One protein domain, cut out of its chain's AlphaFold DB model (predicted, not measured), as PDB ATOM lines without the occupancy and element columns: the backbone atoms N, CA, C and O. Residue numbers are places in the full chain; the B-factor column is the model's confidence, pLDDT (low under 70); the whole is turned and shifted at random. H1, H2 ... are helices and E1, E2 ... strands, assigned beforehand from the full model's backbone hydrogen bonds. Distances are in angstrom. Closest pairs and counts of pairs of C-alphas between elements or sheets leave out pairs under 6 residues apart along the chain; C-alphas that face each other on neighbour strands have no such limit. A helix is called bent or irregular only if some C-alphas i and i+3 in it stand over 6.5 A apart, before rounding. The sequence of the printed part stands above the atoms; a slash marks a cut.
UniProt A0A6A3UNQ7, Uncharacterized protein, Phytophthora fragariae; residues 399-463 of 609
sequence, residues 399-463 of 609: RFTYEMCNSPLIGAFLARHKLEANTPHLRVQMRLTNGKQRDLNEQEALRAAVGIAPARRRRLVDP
ATOM      1  N   ARG A 399      17.843  10.592  29.042       68.88
ATOM      2  CA  ARG A 399      17.699  10.231  30.463       68.88
ATOM      3  C   ARG A 399      16.997   8.892  30.647       68.88
ATOM      4  O   ARG A 399      17.410   8.098  31.486       68.88
ATOM      5  N   PHE A 400      15.947   8.653  29.865       66.94
ATOM      6  CA  PHE A 400      15.164   7.420  29.887       66.94
ATOM      7  C   PHE A 400      14.745   7.043  28.466       66.94
ATOM      8  O   PHE A 400      14.348   7.904  27.684       66.94
ATOM      9  N   THR A 401      14.809   5.753  28.139       69.44
ATOM     10  CA  THR A 401      14.168   5.173  26.952       69.44
ATOM     11  C   THR A 401      13.114   4.193  27.443       69.44
ATOM     12  O   THR A 401      13.459   3.186  28.060       69.44
ATOM     13  N   TYR A 402      11.848   4.497  27.182       74.06
ATOM     14  CA  TYR A 402      10.723   3.598  27.400       74.06
ATOM     15  C   TYR A 402      10.443   2.872  26.089       74.06
ATOM     16  O   TYR A 402      10.168   3.509  25.074       74.06
ATOM     17  N   GLU A 403      10.519   1.546  26.097       74.12
ATOM     18  CA  GLU A 403      10.138   0.729  24.950       74.12
ATOM     19  C   GLU A 403       8.697   0.248  25.138       74.12
ATOM     20  O   GLU A 403       8.415  -0.631  25.951       74.12
ATOM     21  N   MET A 404       7.773   0.861  24.401       71.94
ATOM     22  CA  MET A 404       6.390   0.411  24.301       71.94
ATOM     23  C   MET A 404       6.341  -0.747  23.304       71.94
ATOM     24  O   MET A 404       6.228  -0.550  22.091       71.94
ATOM     25  N   CYS A 405       6.476  -1.961  23.826       71.19
ATOM     26  CA  CYS A 405       6.186  -3.183  23.090       71.19
ATOM     27  C   CYS A 405       4.671  -3.354  22.920       71.19
ATOM     28  O   CYS A 405       3.902  -3.088  23.843       71.19
ATOM     29  N   ASN A 406       4.253  -3.878  21.768       82.62
ATOM     30  CA  ASN A 406       2.926  -4.473  21.622       82.62
ATOM     31  C   ASN A 406       2.787  -5.730  22.520       82.62
ATOM     32  O   ASN A 406       3.768  -6.222  23.085       82.62
ATOM     33  N   SER A 407       1.569  -6.263  22.631       89.62
ATOM     34  CA  SER A 407       1.217  -7.484  23.365       89.62
ATOM     35  C   SER A 407       2.269  -8.614  23.249       89.62
ATOM     36  O   SER A 407       2.667  -8.979  22.135       89.62
ATOM     37  N   PRO A 408       2.666  -9.262  24.369       92.31
ATOM     38  CA  PRO A 408       3.597 -10.391  24.350       92.31
ATOM     39  C   PRO A 408       3.005 -11.640  23.677       92.31
ATOM     40  O   PRO A 408       3.760 -12.525  23.275       92.31
ATOM     41  N   LEU A 409       1.677 -11.700  23.503       94.88
ATOM     42  CA  LEU A 409       1.008 -12.727  22.704       94.88
ATOM     43  C   LEU A 409       1.340 -12.561  21.215       94.88
ATOM     44  O   LEU A 409       1.693 -13.535  20.557       94.88
ATOM     45  N   ILE A 410       1.327 -11.328  20.700       92.50
ATOM     46  CA  ILE A 410       1.731 -11.037  19.315       92.50
ATOM     47  C   ILE A 410       3.226 -11.335  19.129       92.50
ATOM     48  O   ILE A 410       3.608 -11.951  18.137       92.50
ATOM     49  N   GLY A 411       4.070 -10.990  20.109       90.56
ATOM     50  CA  GLY A 411       5.490 -11.370  20.097       90.56
ATOM     51  C   GLY A 411       5.707 -12.889  20.031       90.56
ATOM     52  O   GLY A 411       6.473 -13.370  19.199       90.56
ATOM     53  N   ALA A 412       4.984 -13.656  20.853       92.44
ATOM     54  CA  ALA A 412       5.060 -15.117  20.867       92.44
ATOM     55  C   ALA A 412       4.559 -15.760  19.561       92.44
ATOM     56  O   ALA A 412       5.157 -16.725  19.082       92.44
ATOM     57  N   PHE A 413       3.503 -15.205  18.958       94.38
ATOM     58  CA  PHE A 413       3.019 -15.616  17.641       94.38
ATOM     59  C   PHE A 413       4.074 -15.370  16.552       94.38
ATOM     60  O   PHE A 413       4.395 -16.282  15.790       94.38
ATOM     61  N   LEU A 414       4.667 -14.171  16.502       92.50
ATOM     62  CA  LEU A 414       5.692 -13.831  15.508       92.50
ATOM     63  C   LEU A 414       6.926 -14.734  15.625       92.50
ATOM     64  O   LEU A 414       7.392 -15.235  14.602       92.50
ATOM     65  N   ALA A 415       7.402 -15.009  16.843       90.88
ATOM     66  CA  ALA A 415       8.497 -15.949  17.084       90.88
ATOM     67  C   ALA A 415       8.168 -17.358  16.562       90.88
ATOM     68  O   ALA A 415       8.896 -17.927  15.746       90.88
ATOM     69  N   ARG A 416       7.004 -17.896  16.951       90.19
ATOM     70  CA  ARG A 416       6.535 -19.230  16.544       90.19
ATOM     71  C   ARG A 416       6.377 -19.377  15.028       90.19
ATOM     72  O   ARG A 416       6.692 -20.433  14.482       90.19
ATOM     73  N   HIS A 417       5.925 -18.323  14.350       90.81
ATOM     74  CA  HIS A 417       5.749 -18.292  12.896       90.81
ATOM     75  C   HIS A 417       6.994 -17.821  12.118       90.81
ATOM     76  O   HIS A 417       6.929 -17.715  10.896       90.81
ATOM     77  N   LYS A 418       8.136 -17.585  12.790       91.69
ATOM     78  CA  LYS A 418       9.398 -17.086  12.196       91.69
ATOM     79  C   LYS A 418       9.266 -15.718  11.502       91.69
ATOM     80  O   LYS A 418       9.989 -15.411  10.560       91.69
ATOM     81  N   LEU A 419       8.356 -14.882  11.997       89.38
ATOM     82  CA  LEU A 419       8.053 -13.535  11.504       89.38
ATOM     83  C   LEU A 419       8.707 -12.431  12.357       89.38
ATOM     84  O   LEU A 419       8.262 -11.283  12.340       89.38
ATOM     85  N   GLU A 420       9.763 -12.756  13.111       84.38
ATOM     86  CA  GLU A 420      10.426 -11.826  14.040       84.38
ATOM     87  C   GLU A 420      10.987 -10.568  13.361       84.38
ATOM     88  O   GLU A 420      11.074  -9.523  14.007       84.38
ATOM     89  N   ALA A 421      11.268 -10.616  12.055       83.75
ATOM     90  CA  ALA A 421      11.644  -9.452  11.248       83.75
ATOM     91  C   ALA A 421      10.604  -8.310  11.285       83.75
ATOM     92  O   ALA A 421      10.968  -7.154  11.104       83.75
ATOM     93  N   ASN A 422       9.333  -8.605  11.586       80.00
ATOM     94  CA  ASN A 422       8.277  -7.598  11.736       80.00
ATOM     95  C   ASN A 422       8.275  -6.910  13.116       80.00
ATOM     96  O   ASN A 422       7.627  -5.880  13.298       80.00
ATOM     97  N   THR A 423       8.994  -7.458  14.101       77.94
ATOM     98  CA  THR A 423       9.007  -6.976  15.494       77.94
ATOM     99  C   THR A 423       9.449  -5.510  15.655       77.94
ATOM    100  O   THR A 423       8.840  -4.821  16.478       77.94
ATOM    101  N   PRO A 424      10.443  -4.976  14.909       76.12
ATOM    102  CA  PRO A 424      10.829  -3.564  15.005       76.12
ATOM    103  C   PRO A 424       9.687  -2.600  14.658       76.12
ATOM    104  O   PRO A 424       9.558  -1.557  15.289       76.12
ATOM    105  N   HIS A 425       8.810  -2.971  13.719       76.88
ATOM    106  CA  HIS A 425       7.653  -2.161  13.316       76.88
ATOM    107  C   HIS A 425       6.506  -2.166  14.348       76.88
ATOM    108  O   HIS A 425       5.530  -1.439  14.187       76.88
ATOM    109  N   LEU A 426       6.617  -2.976  15.409       76.06
ATOM    110  CA  LEU A 426       5.622  -3.137  16.478       76.06
ATOM    111  C   LEU A 426       6.147  -2.670  17.851       76.06
ATOM    112  O   LEU A 426       5.598  -3.041  18.892       76.06
ATOM    113  N   ARG A 427       7.222  -1.872  17.856       76.25
ATOM    114  CA  ARG A 427       7.857  -1.293  19.047       76.25
ATOM    115  C   ARG A 427       7.977   0.217  18.888       76.25
ATOM    116  O   ARG A 427       8.577   0.694  17.930       76.25
ATOM    117  N   VAL A 428       7.466   0.974  19.855       77.88
ATOM    118  CA  VAL A 428       7.615   2.438  19.900       77.88
ATOM    119  C   VAL A 428       8.563   2.802  21.038       77.88
ATOM    120  O   VAL A 428       8.284   2.521  22.200       77.88
ATOM    121  N   GLN A 429       9.701   3.423  20.724       77.69
ATOM    122  CA  GLN A 429      10.662   3.873  21.736       77.69
ATOM    123  C   GLN A 429      10.451   5.354  22.068       77.69
ATOM    124  O   GLN A 429      10.942   6.229  21.359       77.69
ATOM    125  N   MET A 430       9.768   5.638  23.178       75.12
ATOM    126  CA  MET A 430       9.661   6.992  23.721       75.12
ATOM    127  C   MET A 430      10.942   7.336  24.491       75.12
ATOM    128  O   MET A 430      11.273   6.692  25.490       75.12
ATOM    129  N   ARG A 431      11.674   8.358  24.040       72.25
ATOM    130  CA  ARG A 431      12.960   8.771  24.626       72.25
ATOM    131  C   ARG A 431      12.823  10.139  25.286       72.25
ATOM    132  O   ARG A 431      12.471  11.111  24.631       72.25
ATOM    133  N   LEU A 432      13.113  10.218  26.585       74.94
ATOM    134  CA  LEU A 432      13.142  11.477  27.326       74.94
ATOM    135  C   LEU A 432      14.557  12.060  27.281       74.94
ATOM    136  O   LEU A 432      15.457  11.583  27.975       74.94
ATOM    137  N   THR A 433      14.750  13.088  26.460       73.19
ATOM    138  CA  THR A 433      16.018  13.811  26.284       73.19
ATOM    139  C   THR A 433      16.015  15.142  27.028       73.19
ATOM    140  O   THR A 433      14.992  15.822  27.069       73.19
ATOM    141  N   ASN A 434      17.173  15.583  27.526       66.81
ATOM    142  CA  ASN A 434      17.349  16.962  27.995       66.81
ATOM    143  C   ASN A 434      18.102  17.795  26.947       66.81
ATOM    144  O   ASN A 434      19.318  17.669  26.809       66.81
ATOM    145  N   GLY A 435      17.372  18.654  26.231       64.56
ATOM    146  CA  GLY A 435      17.910  19.516  25.179       64.56
ATOM    147  C   GLY A 435      16.857  20.443  24.562       64.56
ATOM    148  O   GLY A 435      15.674  20.360  24.893       64.56
ATOM    149  N   LYS A 436      17.296  21.326  23.663       64.25
ATOM    150  CA  LYS A 436      16.453  22.072  22.717       64.25
ATOM    151  C   LYS A 436      16.266  21.233  21.447       64.25
ATOM    152  O   LYS A 436      17.051  20.336  21.171       64.25
ATOM    153  N   GLN A 437      15.268  21.552  20.624       58.19
ATOM    154  CA  GLN A 437      14.869  20.703  19.489       58.19
ATOM    155  C   GLN A 437      15.973  20.443  18.436       58.19
ATOM    156  O   GLN A 437      15.930  19.412  17.777       58.19
ATOM    157  N   ARG A 438      17.003  21.302  18.320       54.31
ATOM    158  CA  ARG A 438      18.191  21.022  17.480       54.31
ATOM    159  C   ARG A 438      19.024  19.832  17.980       54.31
ATOM    160  O   ARG A 438      19.520  19.070  17.161       54.31
ATOM    161  N   ASP A 439      19.098  19.626  19.299       64.44
ATOM    162  CA  ASP A 439      19.851  18.520  19.910       64.44
ATOM    163  C   ASP A 439      19.255  17.137  19.557       64.44
ATOM    164  O   ASP A 439      19.910  16.116  19.768       64.44
ATOM    165  N   LEU A 440      18.003  17.073  19.075       64.94
ATOM    166  CA  LEU A 440      17.341  15.819  18.690       64.94
ATOM    167  C   LEU A 440      17.881  15.279  17.365       64.94
ATOM    168  O   LEU A 440      18.273  14.118  17.314       64.94
ATOM    169  N   ASN A 441      17.975  16.119  16.331       69.19
ATOM    170  CA  ASN A 441      18.483  15.719  15.016       69.19
ATOM    171  C   ASN A 441      19.928  15.195  15.111       69.19
ATOM    172  O   ASN A 441      20.284  14.217  14.458       69.19
ATOM    173  N   GLU A 442      20.747  15.815  15.967       69.25
ATOM    174  CA  GLU A 442      22.100  15.345  16.276       69.25
ATOM    175  C   GLU A 442      22.066  13.961  16.948       69.25
ATOM    176  O   GLU A 442      22.767  13.050  16.517       69.25
ATOM    177  N   GLN A 443      21.201  13.748  17.947       68.50
ATOM    178  CA  GLN A 443      21.042  12.440  18.598       68.50
ATOM    179  C   GLN A 443      20.480  11.357  17.660       68.50
ATOM    180  O   GLN A 443      20.854  10.193  17.792       68.50
ATOM    181  N   GLU A 444      19.631  11.707  16.693       71.38
ATOM    182  CA  GLU A 444      19.146  10.778  15.666       71.38
ATOM    183  C   GLU A 444      20.245  10.411  14.660       71.38
ATOM    184  O   GLU A 444      20.423   9.228  14.371       71.38
ATOM    185  N   ALA A 445      21.061  11.373  14.216       70.94
ATOM    186  CA  ALA A 445      22.235  11.100  13.382       70.94
ATOM    187  C   ALA A 445      23.255  10.195  14.103       70.94
ATOM    188  O   ALA A 445      23.742   9.219  13.532       70.94
ATOM    189  N   LEU A 446      23.513  10.450  15.389       70.06
ATOM    190  CA  LEU A 446      24.393   9.631  16.233       70.06
ATOM    191  C   LEU A 446      23.826   8.225  16.517       70.06
ATOM    192  O   LEU A 446      24.592   7.301  16.773       70.06
ATOM    193  N   ARG A 447      22.499   8.044  16.445       66.50
ATOM    194  CA  ARG A 447      21.816   6.736  16.504       66.50
ATOM    195  C   ARG A 447      21.815   6.000  15.158       66.50
ATOM    196  O   ARG A 447      21.727   4.775  15.160       66.50
ATOM    197  N   ALA A 448      21.878   6.720  14.037       69.31
ATOM    198  CA  ALA A 448      21.963   6.160  12.686       69.31
ATOM    199  C   ALA A 448      23.401   5.766  12.286       69.31
ATOM    200  O   ALA A 448      23.592   4.949  11.385       69.31
ATOM    201  N   ALA A 449      24.411   6.318  12.964       70.12
ATOM    202  CA  ALA A 449      25.817   5.981  12.772       70.12
ATOM    203  C   ALA A 449      26.121   4.522  13.171       70.12
ATOM    204  O   ALA A 449      26.152   4.158  14.350       70.12
ATOM    205  N   VAL A 450      26.380   3.675  12.171       49.25
ATOM    206  CA  VAL A 450      26.713   2.256  12.363       49.25
ATOM    207  C   VAL A 450      28.001   2.114  13.184       49.25
ATOM    208  O   VAL A 450      29.022   2.715  12.864       49.25
ATOM    209  N   GLY A 451      27.954   1.288  14.233       56.25
ATOM    210  CA  GLY A 451      29.103   0.971  15.091       56.25
ATOM    211  C   GLY A 451      29.197   1.778  16.391       56.25
ATOM    212  O   GLY A 451      29.908   1.353  17.300       56.25
ATOM    213  N   ILE A 452      28.449   2.878  16.547       52.25
ATOM    214  CA  ILE A 452      28.420   3.629  17.812       52.25
ATOM    215  C   ILE A 452      27.466   2.943  18.796       52.25
ATOM    216  O   ILE A 452      26.249   3.121  18.747       52.25
ATOM    217  N   ALA A 453      28.016   2.165  19.730       47.53
ATOM    218  CA  ALA A 453      27.262   1.702  20.892       47.53
ATOM    219  C   ALA A 453      26.978   2.910  21.813       47.53
ATOM    220  O   ALA A 453      27.930   3.478  22.353       47.53
ATOM    221  N   PRO A 454      25.712   3.332  22.017       50.25
ATOM    222  CA  PRO A 454      25.421   4.529  22.796       50.25
ATOM    223  C   PRO A 454      25.821   4.308  24.255       50.25
ATOM    224  O   PRO A 454      25.235   3.478  24.961       50.25
ATOM    225  N   ALA A 455      26.823   5.063  24.710       46.38
ATOM    226  CA  ALA A 455      27.301   5.019  26.080       46.38
ATOM    227  C   ALA A 455      26.174   5.471  27.017       46.38
ATOM    228  O   ALA A 455      25.920   6.665  27.186       46.38
ATOM    229  N   ARG A 456      25.465   4.506  27.624       45.00
ATOM    230  CA  ARG A 456      24.460   4.796  28.651       45.00
ATOM    231  C   ARG A 456      25.110   5.692  29.698       45.00
ATOM    232  O   ARG A 456      26.028   5.243  30.384       45.00
ATOM    233  N   ARG A 457      24.527   6.872  29.928       43.69
ATOM    234  CA  ARG A 457      24.694   7.616  31.181       43.69
ATOM    235  C   ARG A 457      24.122   6.797  32.344       43.69
ATOM    236  O   ARG A 457      23.086   7.123  32.923       43.69
ATOM    237  N   ARG A 458      24.856   5.754  32.757       40.12
ATOM    238  CA  ARG A 458      25.002   5.472  34.182       40.12
ATOM    239  C   ARG A 458      25.437   6.801  34.774       40.12
ATOM    240  O   ARG A 458      26.534   7.268  34.484       40.12
ATOM    241  N   ARG A 459      24.582   7.416  35.588       42.34
ATOM    242  CA  ARG A 459      25.104   8.356  36.565       42.34
ATOM    243  C   ARG A 459      26.023   7.516  37.447       42.34
ATOM    244  O   ARG A 459      25.527   6.762  38.281       42.34
ATOM    245  N   LEU A 460      27.338   7.628  37.250       44.56
ATOM    246  CA  LEU A 460      28.219   7.633  38.407       44.56
ATOM    247  C   LEU A 460      27.779   8.862  39.195       44.56
ATOM    248  O   LEU A 460      28.164   9.993  38.923       44.56
ATOM    249  N   VAL A 461      26.813   8.609  40.068       48.03
ATOM    250  CA  VAL A 461      26.534   9.448  41.210       48.03
ATOM    251  C   VAL A 461      27.816   9.362  42.024       48.03
ATOM    252  O   VAL A 461      28.128   8.284  42.533       48.03
ATOM    253  N   ASP A 462      28.605  10.434  42.015       54.66
ATOM    254  CA  ASP A 462      29.875  10.467  42.734       54.66
ATOM    255  C   ASP A 462      29.580  10.175  44.219       54.66
ATOM    256  O   ASP A 462      28.718  10.857  44.791       54.66
ATOM    257  N   PRO A 463      30.167   9.127  44.837       63.41
ATOM    258  CA  PRO A 463      29.771   8.703  46.180       63.41
ATOM    259  C   PRO A 463      29.919   9.804  47.236       63.41
ATOM    260  O   PRO A 463      29.166   9.817  48.206       63.41
TER     261      PRO A 463
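What this domain is: This is residues 399 to 463 of the 609 residues of an uncharacterized protein of Phytophthora fragariae (UniProt A0A6A3UNQ7). A long two-stranded ribbon, E1 beside E2, has a helical hairpin of H1 and H2 at one end and a third helix, H3, off its other end, touching neither of the other helices. Residues 435 to 442 and 447 to 453 stick out from the rest, and the last 15 residues, 449 to 463, hold no named element. The 65 printed residues hold three named helices and two named strands in the order E1, H1, H2, E2, H3; the sheet, E1 - E2, is antiparallel and the class is mixed, helices and strands. The whole is only just loose, close to extended, with a radius of gyration of the C-alphas of 15.9 A and spans of 45 by 31 by 23 A.

How they stand to each other: E1, residues 399 to 405, and E2, residues 427 to 433, are antiparallel neighbours, with 166 degrees between their N-to-C directions. The C-alphas of Thr 401 and Arg 431 face each other at 4.5 A. N 402 and O 430 are within hydrogen-bond range at 2.8 A, as are N 428 and O 404 at 3.0 A. H1, residues 408 to 416, and H2, residues 420 to 426, form a helical hairpin: they touch at a shallow tilt of 26 degrees, opposite ways, their closest C-alphas those of Leu 414 and Glu 420, 5.3 A apart. H3, residues 438 to 448, is apart from E1, H1 and H2; its closest C-alpha to E2 is that of Leu 440, 8.0 A from that of Thr 433. In H1 every O i to N i+4 pair is within hydrogen-bond range, in H3 6 of 7, and in H2 0 of 3, with 3 of its 4 O i to N i+3 pairs within range.

Where its parts are: E1 begins at C-alpha 399, (17.699, 10.231, 30.463), and is 19.2 A long. H1 is 12.2 A long, from C-alpha 408 at (3.597, -10.391, 24.350). H2 is 10.2 A long and irregular, with C-alphas 421 and 424 7.0 A apart. E2 is 18.6 A long. H3 is 16.1 A long and ends at C-alpha 448, (21.963, 6.160, 12.686).

The domain as a whole: The two C-alphas farthest apart are those of His 417 and Pro 463, 49.1 A. The printed part has no cut, and the links E1 to H1, H1 to H2, H2 to E2 and E2 to H3 are tight. The mean pLDDT of the printed part is 70.8; residues 399 to 401, 434 to 443, 447 to 448 and 450 to 463 are under 70.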